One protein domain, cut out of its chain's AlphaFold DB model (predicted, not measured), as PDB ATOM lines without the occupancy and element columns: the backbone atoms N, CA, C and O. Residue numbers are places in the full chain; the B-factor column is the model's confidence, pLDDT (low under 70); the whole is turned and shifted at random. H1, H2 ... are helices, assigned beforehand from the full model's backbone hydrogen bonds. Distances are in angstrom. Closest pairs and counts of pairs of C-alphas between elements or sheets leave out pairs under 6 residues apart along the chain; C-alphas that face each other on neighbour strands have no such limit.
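What this domain is: This is residues 335 to 469 of the 532 residues of the protein "4Fe-4S ferredoxin iron-sulfur binding domain protein" of Haloterrigena turkmenica (strain ATCC 51198 / DSM 5511 / JCM 9101 / NCIMB 13204 / VKM B-1734 / 4k) (UniProt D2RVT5). Crossed helices make a core: H5 is in the middle, H6 crosses it nearly at right angles, H8 packs on it too, and H2 packs on both H6 and H8. The short H3 packs on the later part of H6, H4 and H7 lie by the core with few contacts, H1 makes a corner with H2, and the long link from 440 to 456 reaches far out. The printed part has 135 residues with eight named helices, H1 to H8 in that order, and no named strand; its class is all helix. It is compact, with a radius of gyration of the C-alphas of 14.8 A and spans of 44 by 37 by 24 A.

How they stand to each other: Start at H1, residues 335 to 340, which touches H2, residues 342 to 351, only at the corner, the closest C-alphas being those of Tyr 338 and Ser 345, 5.4 A apart. Next come H3, residues 358 to 364, and H4, residues 372 to 378, close but not clearly touching; C-alphas 364 and 378 are closest, 5.9 A apart. H5, residues 384 to 396, only just touches H2, with 3 pairs of C-alphas within 8 A, the closest those of Lys 344 and Val 393 at 6.7 A. Look next at H6, residues 409 to 426: it touches H5 at 71 degrees, only just about perpendicular, and C-alphas 390 and 417 are closest, 5.9 A apart. With residues 410 to 417 alone H6 touches H2, closest at C-alphas 348 and 413, 6.0 A apart. With residues 419 to 424 alone it touches H3, closest at C-alphas 358 and 423, 5.4 A apart. H7, residues 434 to 439, is near H5. H8, residues 457 to 468, touches H5 at a steep tilt of 47 degrees, opposite ways, with C-alphas 392 and 460 closest at 4.4 A. It also touches H2, where C-alphas 343 and 468 are closest, 4.9 A apart; H6 and H8 are apart. In each of the eight helices every O i to N i+4 pair is within hydrogen-bond range.

Where its parts are: Find C-alpha 335 at (156.994, 140.692, 173.894), where H1 begins. H2 runs 14.3 A and H5 18.4 A. H6, the longest, runs 25.8 A from C-alpha 409 at (165.717, 143.035, 178.452). H8 runs 15.9 A to C-alpha 468 at (155.980, 156.994, 176.250).

The domain as a whole: The C-alphas of Ala 406 and Asp 449, the two farthest apart, are 49.7 A apart. The printed part has no cut. The links H5 to H6 and H7 to H8 are long. In this model pLDDT is under 70 at residues 367 to 370 and 398 to 407.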
ATOM      1  N   PRO A 335     158.124 140.375 174.762       96.69
ATOM      2  CA  PRO A 335     156.994 140.692 173.894       96.69
ATOM      3  C   PRO A 335     155.659 140.755 174.645       96.69
ATOM      4  O   PRO A 335     154.858 141.639 174.347       96.69
ATOM      5  N   GLN A 336     155.406 139.872 175.619       95.00
ATOM      6  CA  GLN A 336     154.151 139.891 176.382       95.00
ATOM      7  C   GLN A 336     154.038 141.144 177.247       95.00
ATOM      8  O   GLN A 336     153.009 141.818 177.222       95.00
ATOM      9  N   ARG A 337     155.122 141.529 177.921       94.06
ATOM     10  CA  ARG A 337     155.178 142.758 178.719       94.06
ATOM     11  C   ARG A 337     154.997 144.013 177.869       94.06
ATOM     12  O   ARG A 337     154.282 144.933 178.272       94.06
ATOM     13  N   TYR A 338     155.602 144.039 176.680       95.81
ATOM     14  CA  TYR A 338     155.459 145.155 175.745       95.81
ATOM     15  C   TYR A 338     154.027 145.289 175.215       95.81
ATOM     16  O   TYR A 338     153.520 146.404 175.069       95.81
ATOM     17  N   ILE A 339     153.359 144.163 174.948       95.62
ATOM     18  CA  ILE A 339     151.951 144.123 174.529       95.62
ATOM     19  C   ILE A 339     151.023 144.543 175.676       95.62
ATOM     20  O   ILE A 339     150.092 145.315 175.444       95.62
ATOM     21  N   GLU A 340     151.267 144.051 176.895       94.31
ATOM     22  CA  GLU A 340     150.428 144.306 178.072       94.31
ATOM     23  C   GLU A 340     150.444 145.781 178.480       94.31
ATOM     24  O   GLU A 340     149.390 146.361 178.742       94.31
ATOM     25  N   ASN A 341     151.628 146.397 178.525       95.00
ATOM     26  CA  ASN A 341     151.767 147.814 178.838       95.00
ATOM     27  C   ASN A 341     152.845 148.459 177.962       95.00
ATOM     28  O   ASN A 341     154.013 148.604 178.345       95.00
ATOM     29  N   THR A 342     152.422 148.856 176.764       96.00
ATOM     30  CA  THR A 342     153.278 149.500 175.768       96.00
ATOM     31  C   THR A 342     153.843 150.823 176.273       96.00
ATOM     32  O   THR A 342     155.047 151.029 176.163       96.00
ATOM     33  N   ALA A 343     153.020 151.691 176.872       96.25
ATOM     34  CA  ALA A 343     153.467 152.990 177.378       96.25
ATOM     35  C   ALA A 343     154.599 152.830 178.405       96.25
ATOM     36  O   ALA A 343     155.667 153.421 178.262       96.25
ATOM     37  N   LYS A 344     154.422 151.934 179.385       95.94
ATOM     38  CA  LYS A 344     155.467 151.590 180.356       95.94
ATOM     39  C   LYS A 344     156.723 151.044 179.683       95.94
ATOM     40  O   LYS A 344     157.818 151.483 180.014       95.94
ATOM     41  N   SER A 345     156.580 150.108 178.749       95.88
ATOM     42  CA  SER A 345     157.724 149.468 178.086       95.88
ATOM     43  C   SER A 345     158.513 150.447 177.210       95.88
ATOM     44  O   SER A 345     159.741 150.453 177.250       95.88
ATOM     45  N   ARG A 346     157.831 151.356 176.502       96.31
ATOM     46  CA  ARG A 346     158.457 152.476 175.783       96.31
ATOM     47  C   ARG A 346     159.210 153.400 176.726       96.31
ATOM     48  O   ARG A 346     160.338 153.782 176.418       96.31
ATOM     49  N   SER A 347     158.619 153.737 177.871       96.69
ATOM     50  CA  SER A 347     159.286 154.554 178.883       96.69
ATOM     51  C   SER A 347     160.556 153.884 179.404       96.69
ATOM     52  O   SER A 347     161.584 154.550 179.493       96.69
ATOM     53  N   LEU A 348     160.517 152.574 179.685       96.00
ATOM     54  CA  LEU A 348     161.691 151.798 180.108       96.00
ATOM     55  C   LEU A 348     162.823 151.877 179.077       96.00
ATOM     56  O   LEU A 348     163.927 152.288 179.430       96.00
ATOM     57  N   VAL A 349     162.526 151.567 177.812       95.38
ATOM     58  CA  VAL A 349     163.488 151.638 176.701       95.38
ATOM     59  C   VAL A 349     164.115 153.032 176.589       95.38
ATOM     60  O   VAL A 349     165.326 153.165 176.419       95.38
ATOM     61  N   GLN A 350     163.305 154.089 176.709       94.06
ATOM     62  CA  GLN A 350     163.764 155.464 176.508       94.06
ATOM     63  C   GLN A 350     164.654 155.993 177.635       94.06
ATOM     64  O   GLN A 350     165.548 156.786 177.351       94.06
ATOM     65  N   ILE A 351     164.425 155.589 178.890       95.00
ATOM     66  CA  ILE A 351     165.158 156.165 180.031       95.00
ATOM     67  C   ILE A 351     166.272 155.261 180.555       95.00
ATOM     68  O   ILE A 351     167.276 155.769 181.046       95.00
ATOM     69  N   ALA A 352     166.130 153.932 180.481       91.25
ATOM     70  CA  ALA A 352     166.954 153.018 181.277       91.25
ATOM     71  C   ALA A 352     168.459 153.133 180.988       91.25
ATOM     72  O   ALA A 352     169.270 153.009 181.903       91.25
ATOM     73  N   SER A 353     168.835 153.411 179.736       89.56
ATOM     74  CA  SER A 353     170.240 153.579 179.337       89.56
ATOM     75  C   SER A 353     170.879 154.885 179.829       89.56
ATOM     76  O   SER A 353     172.107 154.946 179.941       89.56
ATOM     77  N   ASP A 354     170.069 155.906 180.117       91.88
ATOM     78  CA  ASP A 354     170.521 157.242 180.526       91.88
ATOM     79  C   ASP A 354     170.415 157.465 182.046       91.88
ATOM     80  O   ASP A 354     170.951 158.441 182.571       91.88
ATOM     81  N   LEU A 355     169.777 156.543 182.777       93.81
ATOM     82  CA  LEU A 355     169.639 156.644 184.225       93.81
ATOM     83  C   LEU A 355     170.995 156.529 184.955       93.81
ATOM     84  O   LEU A 355     171.805 155.644 184.656       93.81
ATOM     85  N   PRO A 356     171.250 157.380 185.969       92.00
ATOM     86  CA  PRO A 356     172.467 157.300 186.766       92.00
ATOM     87  C   PRO A 356     172.459 156.064 187.668       92.00
ATOM     88  O   PRO A 356     171.430 155.669 188.214       92.00
ATOM     89  N   ASP A 357     173.639 155.491 187.907       91.81
ATOM     90  CA  ASP A 357     173.769 154.383 188.847       91.81
ATOM     91  C   ASP A 357     173.464 154.821 190.302       91.81
ATOM     92  O   ASP A 357     173.716 155.977 190.676       91.81
ATOM     93  N   PRO A 358     172.982 153.907 191.167       90.88
ATOM     94  CA  PRO A 358     172.664 154.217 192.561       90.88
ATOM     95  C   PRO A 358     173.802 154.871 193.363       90.88
ATOM     96  O   PRO A 358     173.547 155.754 194.184       90.88
ATOM     97  N   GLU A 359     175.068 154.502 193.118       88.81
ATOM     98  CA  GLU A 359     176.213 155.086 193.837       88.81
ATOM     99  C   GLU A 359     176.423 156.564 193.450       88.81
ATOM    100  O   GLU A 359     176.812 157.390 194.287       88.81
ATOM    101  N   THR A 360     176.144 156.921 192.193       88.69
ATOM    102  CA  THR A 360     176.174 158.306 191.704       88.69
ATOM    103  C   THR A 360     175.092 159.165 192.365       88.69
ATOM    104  O   THR A 360     175.372 160.308 192.754       88.69
ATOM    105  N   ILE A 361     173.889 158.616 192.567       87.50
ATOM    106  CA  ILE A 361     172.792 159.289 193.281       87.50
ATOM    107  C   ILE A 361     173.189 159.540 194.742       87.50
ATOM    108  O   ILE A 361     173.135 160.682 195.213       87.50
ATOM    109  N   GLU A 362     173.672 158.507 195.440       85.44
ATOM    110  CA  GLU A 362     174.146 158.605 196.827       85.44
ATOM    111  C   GLU A 362     175.206 159.704 196.998       85.44
ATOM    112  O   GLU A 362     175.114 160.552 197.890       85.44
ATOM    113  N   GLY A 363     176.217 159.718 196.123       82.94
ATOM    114  CA  GLY A 363     177.315 160.682 196.193       82.94
ATOM    115  C   GLY A 363     176.889 162.125 195.915       82.94
ATOM    116  O   GLY A 363     177.470 163.058 196.482       82.94
ATOM    117  N   SER A 364     175.882 162.318 195.064       82.69
ATOM    118  CA  SER A 364     175.391 163.642 194.664       82.69
ATOM    119  C   SER A 364     174.477 164.272 195.719       82.69
ATOM    120  O   SER A 364     174.443 165.498 195.850       82.69
ATOM    121  N   LEU A 365     173.799 163.453 196.530       80.81
ATOM    122  CA  LEU A 365     172.815 163.901 197.519       80.81
ATOM    123  C   LEU A 365     173.361 164.013 198.961       80.81
ATOM    124  O   LEU A 365     172.599 164.327 199.879       80.81
ATOM    125  N   GLU A 366     174.671 163.841 199.201       71.38
ATOM    126  CA  GLU A 366     175.275 163.949 200.543       71.38
ATOM    127  C   GLU A 366     175.103 165.352 201.196       71.38
ATOM    128  O   GLU A 366     175.932 166.257 201.050       71.38
ATOM    129  N   GLY A 367     174.082 165.512 202.054       60.84
ATOM    130  CA  GLY A 367     173.994 166.587 203.059       60.84
ATOM    131  C   GLY A 367     173.146 167.827 202.725       60.84
ATOM    132  O   GLY A 367     173.361 168.864 203.365       60.84
ATOM    133  N   GLY A 368     172.209 167.737 201.772       58.88
ATOM    134  CA  GLY A 368     171.229 168.786 201.422       58.88
ATOM    135  C   GLY A 368     169.834 168.604 202.048       58.88
ATOM    136  O   GLY A 368     169.551 167.567 202.641       58.88
ATOM    137  N   ASP A 369     168.974 169.630 201.935       57.84
ATOM    138  CA  ASP A 369     167.513 169.452 202.021       57.84
ATOM    139  C   ASP A 369     167.096 168.797 200.693       57.84
ATOM    140  O   ASP A 369     167.398 169.346 199.640       57.84
ATOM    141  N   GLN A 370     166.503 167.607 200.735       67.69
ATOM    142  CA  GLN A 370     166.276 166.766 199.552       67.69
ATOM    143  C   GLN A 370     164.810 166.873 199.113       67.69
ATOM    144  O   GLN A 370     164.032 165.933 199.242       67.69
ATOM    145  N   ASP A 371     164.417 168.072 198.678       80.69
ATOM    146  CA  ASP A 371     163.197 168.255 197.891       80.69
ATOM    147  C   ASP A 371     163.472 167.956 196.406       80.69
ATOM    148  O   ASP A 371     164.631 167.843 195.991       80.69
ATOM    149  N   LEU A 372     162.411 167.805 195.609       83.81
ATOM    150  CA  LEU A 372     162.490 167.461 194.185       83.81
ATOM    151  C   LEU A 372     163.475 168.363 193.423       83.81
ATOM    152  O   LEU A 372     164.356 167.877 192.716       83.81
ATOM    153  N   GLN A 373     163.400 169.678 193.650       85.94
ATOM    154  CA  GLN A 373     164.289 170.646 193.008       85.94
ATOM    155  C   GLN A 373     165.763 170.404 193.352       85.94
ATOM    156  O   GLN A 373     166.625 170.549 192.487       85.94
ATOM    157  N   SER A 374     166.079 170.042 194.600       84.25
ATOM    158  CA  SER A 374     167.458 169.734 194.974       84.25
ATOM    159  C   SER A 374     167.988 168.487 194.267       84.25
ATOM    160  O   SER A 374     169.191 168.440 194.002       84.25
ATOM    161  N   VAL A 375     167.142 167.488 193.994       85.81
ATOM    162  CA  VAL A 375     167.536 166.281 193.250       85.81
ATOM    163  C   VAL A 375     167.857 166.648 191.807       85.81
ATOM    164  O   VAL A 375     168.982 166.412 191.371       85.81
ATOM    165  N   VAL A 376     166.929 167.328 191.130       88.25
ATOM    166  CA  VAL A 376     167.088 167.791 189.740       88.25
ATOM    167  C   VAL A 376     168.314 168.701 189.570       88.25
ATOM    168  O   VAL A 376     169.021 168.640 188.569       88.25
ATOM    169  N   ASP A 377     168.624 169.543 190.559       85.69
ATOM    170  CA  ASP A 377     169.795 170.428 190.504       85.69
ATOM    171  C   ASP A 377     171.135 169.696 190.734       85.69
ATOM    172  O   ASP A 377     172.196 170.249 190.415       85.69
ATOM    173  N   SER A 378     171.115 168.510 191.354       85.31
ATOM    174  CA  SER A 378     172.319 167.839 191.871       85.31
ATOM    175  C   SER A 378     172.697 166.568 191.121       85.31
ATOM    176  O   SER A 378     173.880 166.227 191.114       85.31
ATOM    177  N   VAL A 379     171.730 165.871 190.527       85.44
ATOM    178  CA  VAL A 379     171.955 164.627 189.791       85.44
ATOM    179  C   VAL A 379     171.853 164.930 188.300       85.44
ATOM    180  O   VAL A 379     170.811 165.361 187.818       85.44
ATOM    181  N   GLU A 380     172.965 164.770 187.579       83.44
ATOM    182  CA  GLU A 380     172.950 164.872 186.116       83.44
ATOM    183  C   GLU A 380     172.040 163.769 185.546       83.44
ATOM    184  O   GLU A 380     171.943 162.691 186.128       83.44
ATOM    185  N   ASP A 381     171.356 164.070 184.442       84.00
ATOM    186  CA  ASP A 381     170.478 163.136 183.719       84.00
ATOM    187  C   ASP A 381     169.189 162.714 184.468       84.00
ATOM    188  O   ASP A 381     168.451 161.858 183.995       84.00
ATOM    189  N   LEU A 382     168.854 163.374 185.590       89.56
ATOM    190  CA  LEU A 382     167.523 163.314 186.213       89.56
ATOM    191  C   LEU A 382     166.839 164.681 186.174       89.56
ATOM    192  O   LEU A 382     167.192 165.595 186.924       89.56
ATOM    193  N   ASP A 383     165.818 164.812 185.335       93.12
ATOM    194  CA  ASP A 383     164.869 165.921 185.386       93.12
ATOM    195  C   ASP A 383     163.535 165.505 186.024       93.12
ATOM    196  O   ASP A 383     163.333 164.361 186.428       93.12
ATOM    197  N   GLU A 384     162.641 166.478 186.195       94.25
ATOM    198  CA  GLU A 384     161.333 166.281 186.826       94.25
ATOM    199  C   GLU A 384     160.471 165.255 186.074       94.25
ATOM    200  O   GLU A 384     159.841 164.415 186.709       94.25
ATOM    201  N   GLU A 385     160.513 165.273 184.740       95.81
ATOM    202  CA  GLU A 385     159.802 164.332 183.869       95.81
ATOM    203  C   GLU A 385     160.348 162.906 184.035       95.81
ATOM    204  O   GLU A 385     159.589 161.977 184.305       95.81
ATOM    205  N   THR A 386     161.672 162.734 184.001       95.88
ATOM    206  CA  THR A 386     162.328 161.436 184.225       95.88
ATOM    207  C   THR A 386     162.017 160.888 185.618       95.88
ATOM    208  O   THR A 386     161.739 159.700 185.772       95.88
ATOM    209  N   ILE A 387     162.015 161.741 186.650       95.31
ATOM    210  CA  ILE A 387     161.641 161.335 188.012       95.31
ATOM    211  C   ILE A 387     160.167 160.915 188.064       95.31
ATOM    212  O   ILE A 387     159.870 159.887 188.674       95.31
ATOM    213  N   ALA A 388     159.253 161.649 187.417       97.06
ATOM    214  CA  ALA A 388     157.843 161.264 187.334       97.06
ATOM    215  C   ALA A 388     157.686 159.869 186.713       97.06
ATOM    216  O   ALA A 388     157.024 159.015 187.299       97.06
ATOM    217  N   VAL A 389     158.374 159.599 185.599       97.38
ATOM    218  CA  VAL A 389     158.368 158.292 184.923       97.38
ATOM    219  C   VAL A 389     158.939 157.189 185.819       97.38
ATOM    220  O   VAL A 389     158.317 156.137 185.966       97.38
ATOM    221  N   VAL A 390     160.086 157.416 186.471       95.88
ATOM    222  CA  VAL A 390     160.698 156.449 187.404       95.88
ATOM    223  C   VAL A 390     159.724 156.078 188.526       95.88
ATOM    224  O   VAL A 390     159.550 154.898 188.844       95.88
ATOM    225  N   VAL A 391     159.060 157.072 189.122       95.50
ATOM    226  CA  VAL A 391     158.099 156.837 190.207       95.50
ATOM    227  C   VAL A 391     156.822 156.180 189.675       95.50
ATOM    228  O   VAL A 391     156.312 155.269 190.326       95.50
ATOM    229  N   ALA A 392     156.338 156.555 188.490       96.88
ATOM    230  CA  ALA A 392     155.189 155.929 187.838       96.88
ATOM    231  C   ALA A 392     155.417 154.430 187.581       96.88
ATOM    232  O   ALA A 392     154.601 153.598 187.984       96.88
ATOM    233  N   VAL A 393     156.569 154.065 187.003       95.38
ATOM    234  CA  VAL A 393     156.980 152.663 186.813       95.38
ATOM    235  C   VAL A 393     156.988 151.923 188.152       95.38
ATOM    236  O   VAL A 393     156.424 150.833 188.257       95.38
ATOM    237  N   ALA A 394     157.563 152.530 189.196       92.62
ATOM    238  CA  ALA A 394     157.624 151.926 190.524       92.62
ATOM    239  C   ALA A 394     156.241 151.756 191.186       92.62
ATOM    240  O   ALA A 394     156.030 150.801 191.938       92.62
ATOM    241  N   ILE A 395     155.288 152.657 190.914       93.00
ATOM    242  CA  ILE A 395     153.895 152.546 191.370       93.00
ATOM    243  C   ILE A 395     153.208 151.358 190.695       93.00
ATOM    244  O   ILE A 395     152.597 150.549 191.396       93.00
ATOM    245  N   LEU A 396     153.341 151.230 189.373       92.12
ATOM    246  CA  LEU A 396     152.691 150.177 188.588       92.12
ATOM    247  C   LEU A 396     153.333 148.798 188.768       92.12
ATOM    248  O   LEU A 396     152.679 147.779 188.582       92.12
ATOM    249  N   GLY A 397     154.608 148.733 189.142       83.12
ATOM    250  CA  GLY A 397     155.315 147.472 189.363       83.12
ATOM    251  C   GLY A 397     155.183 146.900 190.785       83.12
ATOM    252  O   GLY A 397     156.061 146.164 191.235       83.12
ATOM    253  N   LYS A 398     154.117 147.218 191.538       55.59
ATOM    254  CA  LYS A 398     153.896 146.749 192.926       55.59
ATOM    255  C   LYS A 398     153.587 145.240 193.028       55.59
ATOM    256  O   LYS A 398     152.509 144.828 193.448       55.59
ATOM    257  N   GLY A 399     154.594 144.416 192.739       51.78
ATOM    258  CA  GLY A 399     154.676 142.970 192.989       51.78
ATOM    259  C   GLY A 399     156.036 142.507 193.548       51.78
ATOM    260  O   GLY A 399     156.123 141.404 194.086       51.78
ATOM    261  N   GLY A 400     157.061 143.367 193.513       52.62
ATOM    262  CA  GLY A 400     158.463 143.032 193.803       52.62
ATOM    263  C   GLY A 400     159.333 143.230 192.559       52.62
ATOM    264  O   GLY A 400     158.810 143.629 191.525       52.62
ATOM    265  N   GLU A 401     160.642 142.962 192.656       56.16
ATOM    266  CA  GLU A 401     161.474 142.808 191.450       56.16
ATOM    267  C   GLU A 401     160.826 141.735 190.560       56.16
ATOM    268  O   GLU A 401     160.437 140.689 191.100       56.16
ATOM    269  N   PRO A 402     160.677 141.972 189.245       58.47
ATOM    270  CA  PRO A 402     160.141 140.954 188.356       58.47
ATOM    271  C   PRO A 402     160.975 139.673 188.490       58.47
ATOM    272  O   PRO A 402     162.209 139.719 188.514       58.47
ATOM    273  N   GLU A 403     160.309 138.518 188.611       58.19
ATOM    274  CA  GLU A 403     160.996 137.251 188.369       58.19
ATOM    275  C   GLU A 403     161.370 137.261 186.891       58.19
ATOM    276  O   GLU A 403     160.493 137.149 186.045       58.19
ATOM    277  N   HIS A 404     162.649 137.476 186.595       60.34
ATOM    278  CA  HIS A 404     163.111 137.569 185.221       60.34
ATOM    279  C   HIS A 404     163.799 136.270 184.799       60.34
ATOM    280  O   HIS A 404     164.626 135.696 185.529       60.34
ATOM    281  N   GLY A 405     163.458 135.802 183.603       60.34
ATOM    282  CA  GLY A 405     164.212 134.783 182.894       60.34
ATOM    283  C   GLY A 405     165.643 135.243 182.596       60.34
ATOM    284  O   GLY A 405     166.043 136.387 182.837       60.34
ATOM    285  N   ALA A 406     166.471 134.332 182.084       61.09
ATOM    286  CA  ALA A 406     167.699 134.772 181.436       61.09
ATOM    287  C   ALA A 406     167.298 135.495 180.143       61.09
ATOM    288  O   ALA A 406     166.561 134.914 179.352       61.09
ATOM    289  N   ASN A 407     167.833 136.701 179.927       69.81
ATOM    290  CA  ASN A 407     167.746 137.455 178.670       69.81
ATOM    291  C   ASN A 407     166.433 138.216 178.403       69.81
ATOM    292  O   ASN A 407     166.162 138.526 177.249       69.81
ATOM    293  N   GLU A 408     165.673 138.558 179.445       83.31
ATOM    294  CA  GLU A 408     164.544 139.501 179.364       83.31
ATOM    295  C   GLU A 408     165.031 140.939 179.586       83.31
ATOM    296  O   GLU A 408     165.316 141.368 180.709       83.31
ATOM    297  N   THR A 409     165.150 141.686 178.498       89.19
ATOM    298  CA  THR A 409     165.717 143.035 178.452       89.19
ATOM    299  C   THR A 409     164.831 144.050 179.171       89.19
ATOM    300  O   THR A 409     165.338 144.873 179.937       89.19
ATOM    301  N   LEU A 410     163.505 143.973 179.004       91.56
ATOM    302  CA  LEU A 410     162.573 144.902 179.658       91.56
ATOM    303  C   LEU A 410     162.549 144.696 181.173       91.56
ATOM    304  O   LEU A 410     162.409 145.654 181.933       91.56
ATOM    305  N   ALA A 411     162.698 143.450 181.624       90.12
ATOM    306  CA  ALA A 411     162.770 143.139 183.046       90.12
ATOM    307  C   ALA A 411     164.040 143.716 183.691       90.12
ATOM    308  O   ALA A 411     163.972 144.285 184.783       90.12
ATOM    309  N   GLU A 412     165.184 143.630 183.004       90.31
ATOM    310  CA  GLU A 412     166.449 144.239 183.437       90.31
ATOM    311  C   GLU A 412     166.373 145.778 183.475       90.31
ATOM    312  O   GLU A 412     166.850 146.415 184.424       90.31
ATOM    313  N   GLN A 413     165.738 146.390 182.471       93.62
ATOM    314  CA  GLN A 413     165.497 147.836 182.428       93.62
ATOM    315  C   GLN A 413     164.576 148.285 183.570       93.62
ATOM    316  O   GLN A 413     164.869 149.267 184.252       93.62
ATOM    317  N   GLU A 414     163.501 147.543 183.845       92.94
ATOM    318  CA  GLU A 414     162.612 147.840 184.969       92.94
ATOM    319  C   GLU A 414     163.331 147.711 186.318       92.94
ATOM    320  O   GLU A 414     163.185 148.582 187.178       92.94
ATOM    321  N   ALA A 415     164.156 146.677 186.503       91.19
ATOM    322  CA  ALA A 415     164.976 146.527 187.704       91.19
ATOM    323  C   ALA A 415     165.921 147.727 187.902       91.19
ATOM    324  O   ALA A 415     166.043 148.244 189.012       91.19
ATOM    325  N   THR A 416     166.512 148.238 186.817       92.31
ATOM    326  CA  THR A 416     167.339 149.456 186.847       92.31
ATOM    327  C   THR A 416     166.538 150.670 187.331       92.31
ATOM    328  O   THR A 416     167.008 151.431 188.180       92.31
ATOM    329  N   VAL A 417     165.299 150.833 186.858       93.88
ATOM    330  CA  VAL A 417     164.396 151.902 187.317       93.88
ATOM    331  C   VAL A 417     164.059 151.754 188.805       93.88
ATOM    332  O   VAL A 417     164.080 152.742 189.544       93.88
ATOM    333  N   PHE A 418     163.807 150.531 189.280       92.19
ATOM    334  CA  PHE A 418     163.563 150.261 190.699       92.19
ATOM    335  C   PHE A 418     164.766 150.567 191.593       92.19
ATOM    336  O   PHE A 418     164.590 151.108 192.692       92.19
ATOM    337  N   ASP A 419     165.977 150.252 191.136       92.56
ATOM    338  CA  ASP A 419     167.217 150.570 191.843       92.56
ATOM    339  C   ASP A 419     167.391 152.088 191.991       92.56
ATOM    340  O   ASP A 419     167.710 152.580 193.078       92.56
ATOM    341  N   VAL A 420     167.099 152.849 190.933       92.94
ATOM    342  CA  VAL A 420     167.126 154.319 190.955       92.94
ATOM    343  C   VAL A 420     166.063 154.884 191.894       92.94
ATOM    344  O   VAL A 420     166.386 155.713 192.748       92.94
ATOM    345  N   ALA A 421     164.815 154.416 191.806       92.81
ATOM    346  CA  ALA A 421     163.742 154.834 192.709       92.81
ATOM    347  C   ALA A 421     164.113 154.565 194.180       92.81
ATOM    348  O   ALA A 421     163.951 155.424 195.052       92.81
ATOM    349  N   SER A 422     164.690 153.394 194.457       92.00
ATOM    350  CA  SER A 422     165.161 153.021 195.793       92.00
ATOM    351  C   SER A 422     166.289 153.936 196.271       92.00
ATOM    352  O   SER A 422     166.235 154.436 197.397       92.00
ATOM    353  N   ALA A 423     167.272 154.226 195.415       91.69
ATOM    354  CA  ALA A 423     168.373 155.128 195.733       91.69
ATOM    355  C   ALA A 423     167.886 156.556 196.034       91.69
ATOM    356  O   ALA A 423     168.349 157.172 196.997       91.69
ATOM    357  N   LEU A 424     166.919 157.072 195.268       90.56
ATOM    358  CA  LEU A 424     166.287 158.371 195.522       90.56
ATOM    359  C   LEU A 424     165.588 158.398 196.888       90.56
ATOM    360  O   LEU A 424     165.789 159.333 197.670       90.56
ATOM    361  N   GLN A 425     164.835 157.343 197.216       90.44
ATOM    362  CA  GLN A 425     164.134 157.229 198.494       90.44
ATOM    363  C   GLN A 425     165.089 157.137 199.691       90.44
ATOM    364  O   GLN A 425     164.894 157.800 200.715       90.44
ATOM    365  N   GLU A 426     166.148 156.333 199.584       89.88
ATOM    366  CA  GLU A 426     167.157 156.188 200.639       89.88
ATOM    367  C   GLU A 426     167.960 157.474 200.867       89.88
ATOM    368  O   GLU A 426     168.378 157.762 201.995       89.88
ATOM    369  N   ASN A 427     168.102 158.283 199.816       86.75
ATOM    370  CA  ASN A 427     168.736 159.593 199.848       86.75
ATOM    371  C   ASN A 427     167.717 160.737 199.934       86.75
ATOM    372  O   ASN A 427     168.001 161.847 199.498       86.75
ATOM    373  N   GLY A 428     166.570 160.464 200.566       78.75
ATOM    374  CA  GLY A 428     165.690 161.436 201.211       78.75
ATOM    375  C   GLY A 428     164.668 162.149 200.339       78.75
ATOM    376  O   GLY A 428     163.983 163.028 200.865       78.75
ATOM    377  N   LEU A 429     164.493 161.733 199.082       87.38
ATOM    378  CA  LEU A 429     163.295 162.066 198.317       87.38
ATOM    379  C   LEU A 429     162.153 161.129 198.751       87.38
ATOM    380  O   LEU A 429     162.153 159.945 198.433       87.38
ATOM    381  N   ASP A 430     161.191 161.632 199.526       88.62
ATOM    382  CA  ASP A 430     160.064 160.824 200.016       88.62
ATOM    383  C   ASP A 430     159.055 160.540 198.887       88.62
ATOM    384  O   ASP A 430     158.135 161.331 198.657       88.62
ATOM    385  N   LEU A 431     159.245 159.405 198.201       89.75
ATOM    386  CA  LEU A 431     158.428 158.934 197.071       89.75
ATOM    387  C   LEU A 431     156.966 158.637 197.437       89.75
ATOM    388  O   LEU A 431     156.125 158.508 196.554       89.75
ATOM    389  N   GLU A 432     156.637 158.555 198.729       89.44
ATOM    390  CA  GLU A 432     155.263 158.375 199.210       89.44
ATOM    391  C   GLU A 432     154.637 159.694 199.700       89.44
ATOM    392  O   GLU A 432     153.477 159.723 200.136       89.44
ATOM    393  N   SER A 433     155.389 160.801 199.670       91.94
ATOM    394  CA  SER A 433     154.901 162.078 200.176       91.94
ATOM    395  C   SER A 433     153.839 162.684 199.263       91.94
ATOM    396  O   SER A 433     153.968 162.711 198.041       91.94
ATOM    397  N   ARG A 434     152.795 163.247 199.885       92.19
ATOM    398  CA  ARG A 434     151.738 163.986 199.178       92.19
ATOM    399  C   ARG A 434     152.312 165.082 198.289       92.19
ATOM    400  O   ARG A 434     151.873 165.214 197.158       92.19
ATOM    401  N   ASP A 435     153.213 165.896 198.836       90.62
ATOM    402  CA  ASP A 435     153.699 167.087 198.138       90.62
ATOM    403  C   ASP A 435     154.429 166.688 196.846       90.62
ATOM    404  O   ASP A 435     154.168 167.290 195.815       90.62
ATOM    405  N   LEU A 436     155.245 165.626 196.886       93.31
ATOM    406  CA  LEU A 436     155.945 165.109 195.710       93.31
ATOM    407  C   LEU A 436     154.995 164.450 194.705       93.31
ATOM    408  O   LEU A 436     155.047 164.765 193.526       93.31
ATOM    409  N   LEU A 437     154.128 163.539 195.159       95.06
ATOM    410  CA  LEU A 437     153.244 162.797 194.256       95.06
ATOM    411  C   LEU A 437     152.248 163.719 193.543       95.06
ATOM    412  O   LEU A 437     151.964 163.503 192.377       95.06
ATOM    413  N   VAL A 438     151.747 164.756 194.217       94.38
ATOM    414  CA  VAL A 438     150.885 165.767 193.583       94.38
ATOM    415  C   VAL A 438     151.682 166.661 192.626       94.38
ATOM    416  O   VAL A 438     151.132 167.106 191.628       94.38
ATOM    417  N   GLU A 439     152.954 166.955 192.921       94.44
ATOM    418  CA  GLU A 439     153.820 167.749 192.035       94.44
ATOM    419  C   GLU A 439     154.172 167.000 190.743       94.44
ATOM    420  O   GLU A 439     154.219 167.624 189.691       94.44
ATOM    421  N   LEU A 440     154.339 165.676 190.813       96.12
ATOM    422  CA  LEU A 440     154.635 164.806 189.668       96.12
ATOM    423  C   LEU A 440     153.381 164.279 188.945       96.12
ATOM    424  O   LEU A 440     153.506 163.385 188.116       96.12
ATOM    425  N   ASP A 441     152.187 164.774 189.288       96.56
ATOM    426  CA  ASP A 441     150.901 164.298 188.752       96.56
ATOM    427  C   ASP A 441     150.651 162.782 188.968       96.56
ATOM    428  O   ASP A 441     149.984 162.129 188.181       96.56
ATOM    429  N   LEU A 442     151.139 162.211 190.079       96.19
ATOM    430  CA  LEU A 442     151.014 160.787 190.464       96.19
ATOM    431  C   LEU A 442     150.023 160.530 191.614       96.19
ATOM    432  O   LEU A 442     149.871 159.400 192.088       96.19
ATOM    433  N   ALA A 443     149.387 161.582 192.128       96.19
ATOM    434  CA  ALA A 443     148.306 161.489 193.102       96.19
ATOM    435  C   ALA A 443     147.405 162.727 193.049       96.19
ATOM    436  O   ALA A 443     147.873 163.849 192.852       96.19
ATOM    437  N   GLU A 444     146.113 162.550 193.324       92.69
ATOM    438  CA  GLU A 444     145.189 163.679 193.431       92.69
ATOM    439  C   GLU A 444     145.451 164.522 194.690       92.69
ATOM    440  O   GLU A 444     145.695 164.009 195.791       92.69
ATOM    441  N   GLU A 445     145.322 165.848 194.560       91.12
ATOM    442  CA  GLU A 445     145.314 166.729 195.724       91.12
ATOM    443  C   GLU A 445     144.004 166.536 196.516       91.12
ATOM    444  O   GLU A 445     142.928 166.855 196.005       91.12
ATOM    445  N   PRO A 446     144.048 166.078 197.783       87.12
ATOM    446  CA  PRO A 446     142.830 165.852 198.546       87.12
ATOM    447  C   PRO A 446     142.181 167.179 198.952       87.12
ATOM    448  O   PRO A 446     142.859 168.127 199.380       87.12
ATOM    449  N   ASP A 447     140.848 167.205 198.898       86.81
ATOM    450  CA  ASP A 447     140.019 168.293 199.418       86.81
ATOM    451  C   ASP A 447     140.313 168.569 200.910       86.81
ATOM    452  O   ASP A 447     140.771 167.696 201.648       86.81
ATOM    453  N   GLU A 448     140.002 169.783 201.401       80.06
ATOM    454  CA  GLU A 448     140.338 170.237 202.774       80.06
ATOM    455  C   GLU A 448     139.897 169.273 203.904       80.06
ATOM    456  O   GLU A 448     140.455 169.325 205.005       80.06
ATOM    457  N   ASP A 449     138.901 168.418 203.649       85.19
ATOM    458  CA  ASP A 449     138.302 167.485 204.607       85.19
ATOM    459  C   ASP A 449     138.584 165.991 204.296       85.19
ATOM    460  O   ASP A 449     138.061 165.126 205.008       85.19
ATOM    461  N   GLU A 450     139.387 165.672 203.272       86.44
ATOM    462  CA  GLU A 450     139.670 164.294 202.830       86.44
ATOM    463  C   GLU A 450     141.089 163.818 203.197       86.44
ATOM    464  O   GLU A 450     142.024 164.604 203.366       86.44
ATOM    465  N   GLU A 451     141.242 162.505 203.403       87.88
ATOM    466  CA  GLU A 451     142.545 161.888 203.681       87.88
ATOM    467  C   GLU A 451     143.290 161.645 202.362       87.88
ATOM    468  O   GLU A 451     142.687 161.239 201.374       87.88
ATOM    469  N   PHE A 452     144.606 161.880 202.354       91.19
ATOM    470  CA  PHE A 452     145.451 161.562 201.204       91.19
ATOM    471  C   PHE A 452     145.446 160.049 200.963       91.19
ATOM    472  O   PHE A 452     145.728 159.283 201.888       91.19
ATOM    473  N   GLN A 453     145.106 159.638 199.743       88.38
ATOM    474  CA  GLN A 453     144.892 158.228 199.406       88.38
ATOM    475  C   GLN A 453     146.192 157.494 199.041       88.38
ATOM    476  O   GLN A 453     146.211 156.265 199.067       88.38
ATOM    477  N   GLY A 454     147.289 158.231 198.832       90.56
ATOM    478  CA  GLY A 454     148.569 157.680 198.391       90.56
ATOM    479  C   GLY A 454     148.764 157.843 196.881       90.56
ATOM    480  O   GLY A 454     148.048 158.639 196.277       90.56
ATOM    481  N   PRO A 455     149.738 157.128 196.294       93.19
ATOM    482  CA  PRO A 455     149.932 157.099 194.848       93.19
ATOM    483  C   PRO A 455     148.728 156.469 194.145       93.19
ATOM    484  O   PRO A 455     148.148 155.508 194.661       93.19
ATOM    485  N   ASP A 456     148.406 156.993 192.970       94.81
ATOM    486  CA  ASP A 456     147.309 156.537 192.127       94.81
ATOM    487  C   ASP A 456     147.863 155.804 190.892       94.81
ATOM    488  O   ASP A 456     148.747 156.310 190.203       94.81
ATOM    489  N   GLU A 457     147.395 154.578 190.652       95.25
ATOM    490  CA  GLU A 457     147.856 153.749 189.529       95.25
ATOM    491  C   GLU A 457     147.328 154.259 188.179       95.25
ATOM    492  O   GLU A 457     148.021 154.119 187.179       95.25
ATOM    493  N   GLU A 458     146.144 154.881 188.139       96.06
ATOM    494  CA  GLU A 458     145.578 155.463 186.915       96.06
ATOM    495  C   GLU A 458     146.392 156.694 186.503       96.06
ATOM    496  O   GLU A 458     146.823 156.783 185.361       96.06
ATOM    497  N   LEU A 459     146.727 157.570 187.456       97.31
ATOM    498  CA  LEU A 459     147.596 158.721 187.188       97.31
ATOM    499  C   LEU A 459     149.031 158.311 186.824       97.31
ATOM    500  O   LEU A 459     149.641 158.901 185.938       97.31
ATOM    501  N   ALA A 460     149.580 157.277 187.473       97.06
ATOM    502  CA  ALA A 460     150.879 156.731 187.084       97.06
ATOM    503  C   ALA A 460     150.861 156.208 185.643       97.06
ATOM    504  O   ALA A 460     151.808 156.443 184.895       97.06
ATOM    505  N   GLN A 461     149.786 155.530 185.244       97.00
ATOM    506  CA  GLN A 461     149.603 155.097 183.868       97.00
ATOM    507  C   GLN A 461     149.490 156.298 182.911       97.00
ATOM    508  O   GLN A 461     150.193 156.308 181.906       97.00
ATOM    509  N   GLU A 462     148.717 157.339 183.250       97.44
ATOM    510  CA  GLU A 462     148.611 158.574 182.449       97.44
ATOM    511  C   GLU A 462     149.978 159.254 182.243       97.44
ATOM    512  O   GLU A 462     150.305 159.638 181.124       97.44
ATOM    513  N   VAL A 463     150.826 159.335 183.278       98.00
ATOM    514  CA  VAL A 463     152.196 159.874 183.156       98.00
ATOM    515  C   VAL A 463     153.031 159.075 182.149       98.00
ATOM    516  O   VAL A 463     153.789 159.653 181.369       98.00
ATOM    517  N   LEU A 464     152.903 157.745 182.141       97.56
ATOM    518  CA  LEU A 464     153.619 156.901 181.181       97.56
ATOM    519  C   LEU A 464     153.048 157.021 179.770       97.56
ATOM    520  O   LEU A 464     153.817 156.961 178.816       97.56
ATOM    521  N   GLU A 465     151.739 157.197 179.619       96.62
ATOM    522  CA  GLU A 465     151.094 157.429 178.323       96.62
ATOM    523  C   GLU A 465     151.459 158.799 177.745       96.62
ATOM    524  O   GLU A 465     151.720 158.905 176.547       96.62
ATOM    525  N   ASP A 466     151.560 159.832 178.581       96.62
ATOM    526  CA  ASP A 466     151.989 161.169 178.165       96.62
ATOM    527  C   ASP A 466     153.473 161.197 177.754       96.62
ATOM    528  O   ASP A 466     153.838 161.903 176.811       96.62
ATOM    529  N   PHE A 467     154.327 160.418 178.429       96.56
ATOM    530  CA  PHE A 467     155.760 160.332 178.129       96.56
ATOM    531  C   PHE A 467     156.074 159.365 176.978       96.56
ATOM    532  O   PHE A 467     156.694 159.729 175.977       96.56
ATOM    533  N   GLY A 468     155.673 158.106 177.140       93.62
ATOM    534  CA  GLY A 468     155.980 156.994 176.250       93.62
ATOM    535  C   GLY A 468     154.976 156.818 175.116       93.62
ATOM    536  O   GLY A 468     155.271 156.098 174.171       93.62
ATOM    537  N   GLY A 469     153.814 157.468 175.169       93.31
ATOM    538  CA  GLY A 469     152.752 157.322 174.178       93.31
ATOM    539  C   GLY A 469     151.926 156.047 174.368       93.31
ATOM    540  O   GLY A 469     152.466 154.940 174.426       93.31
TER     541      GLY A 469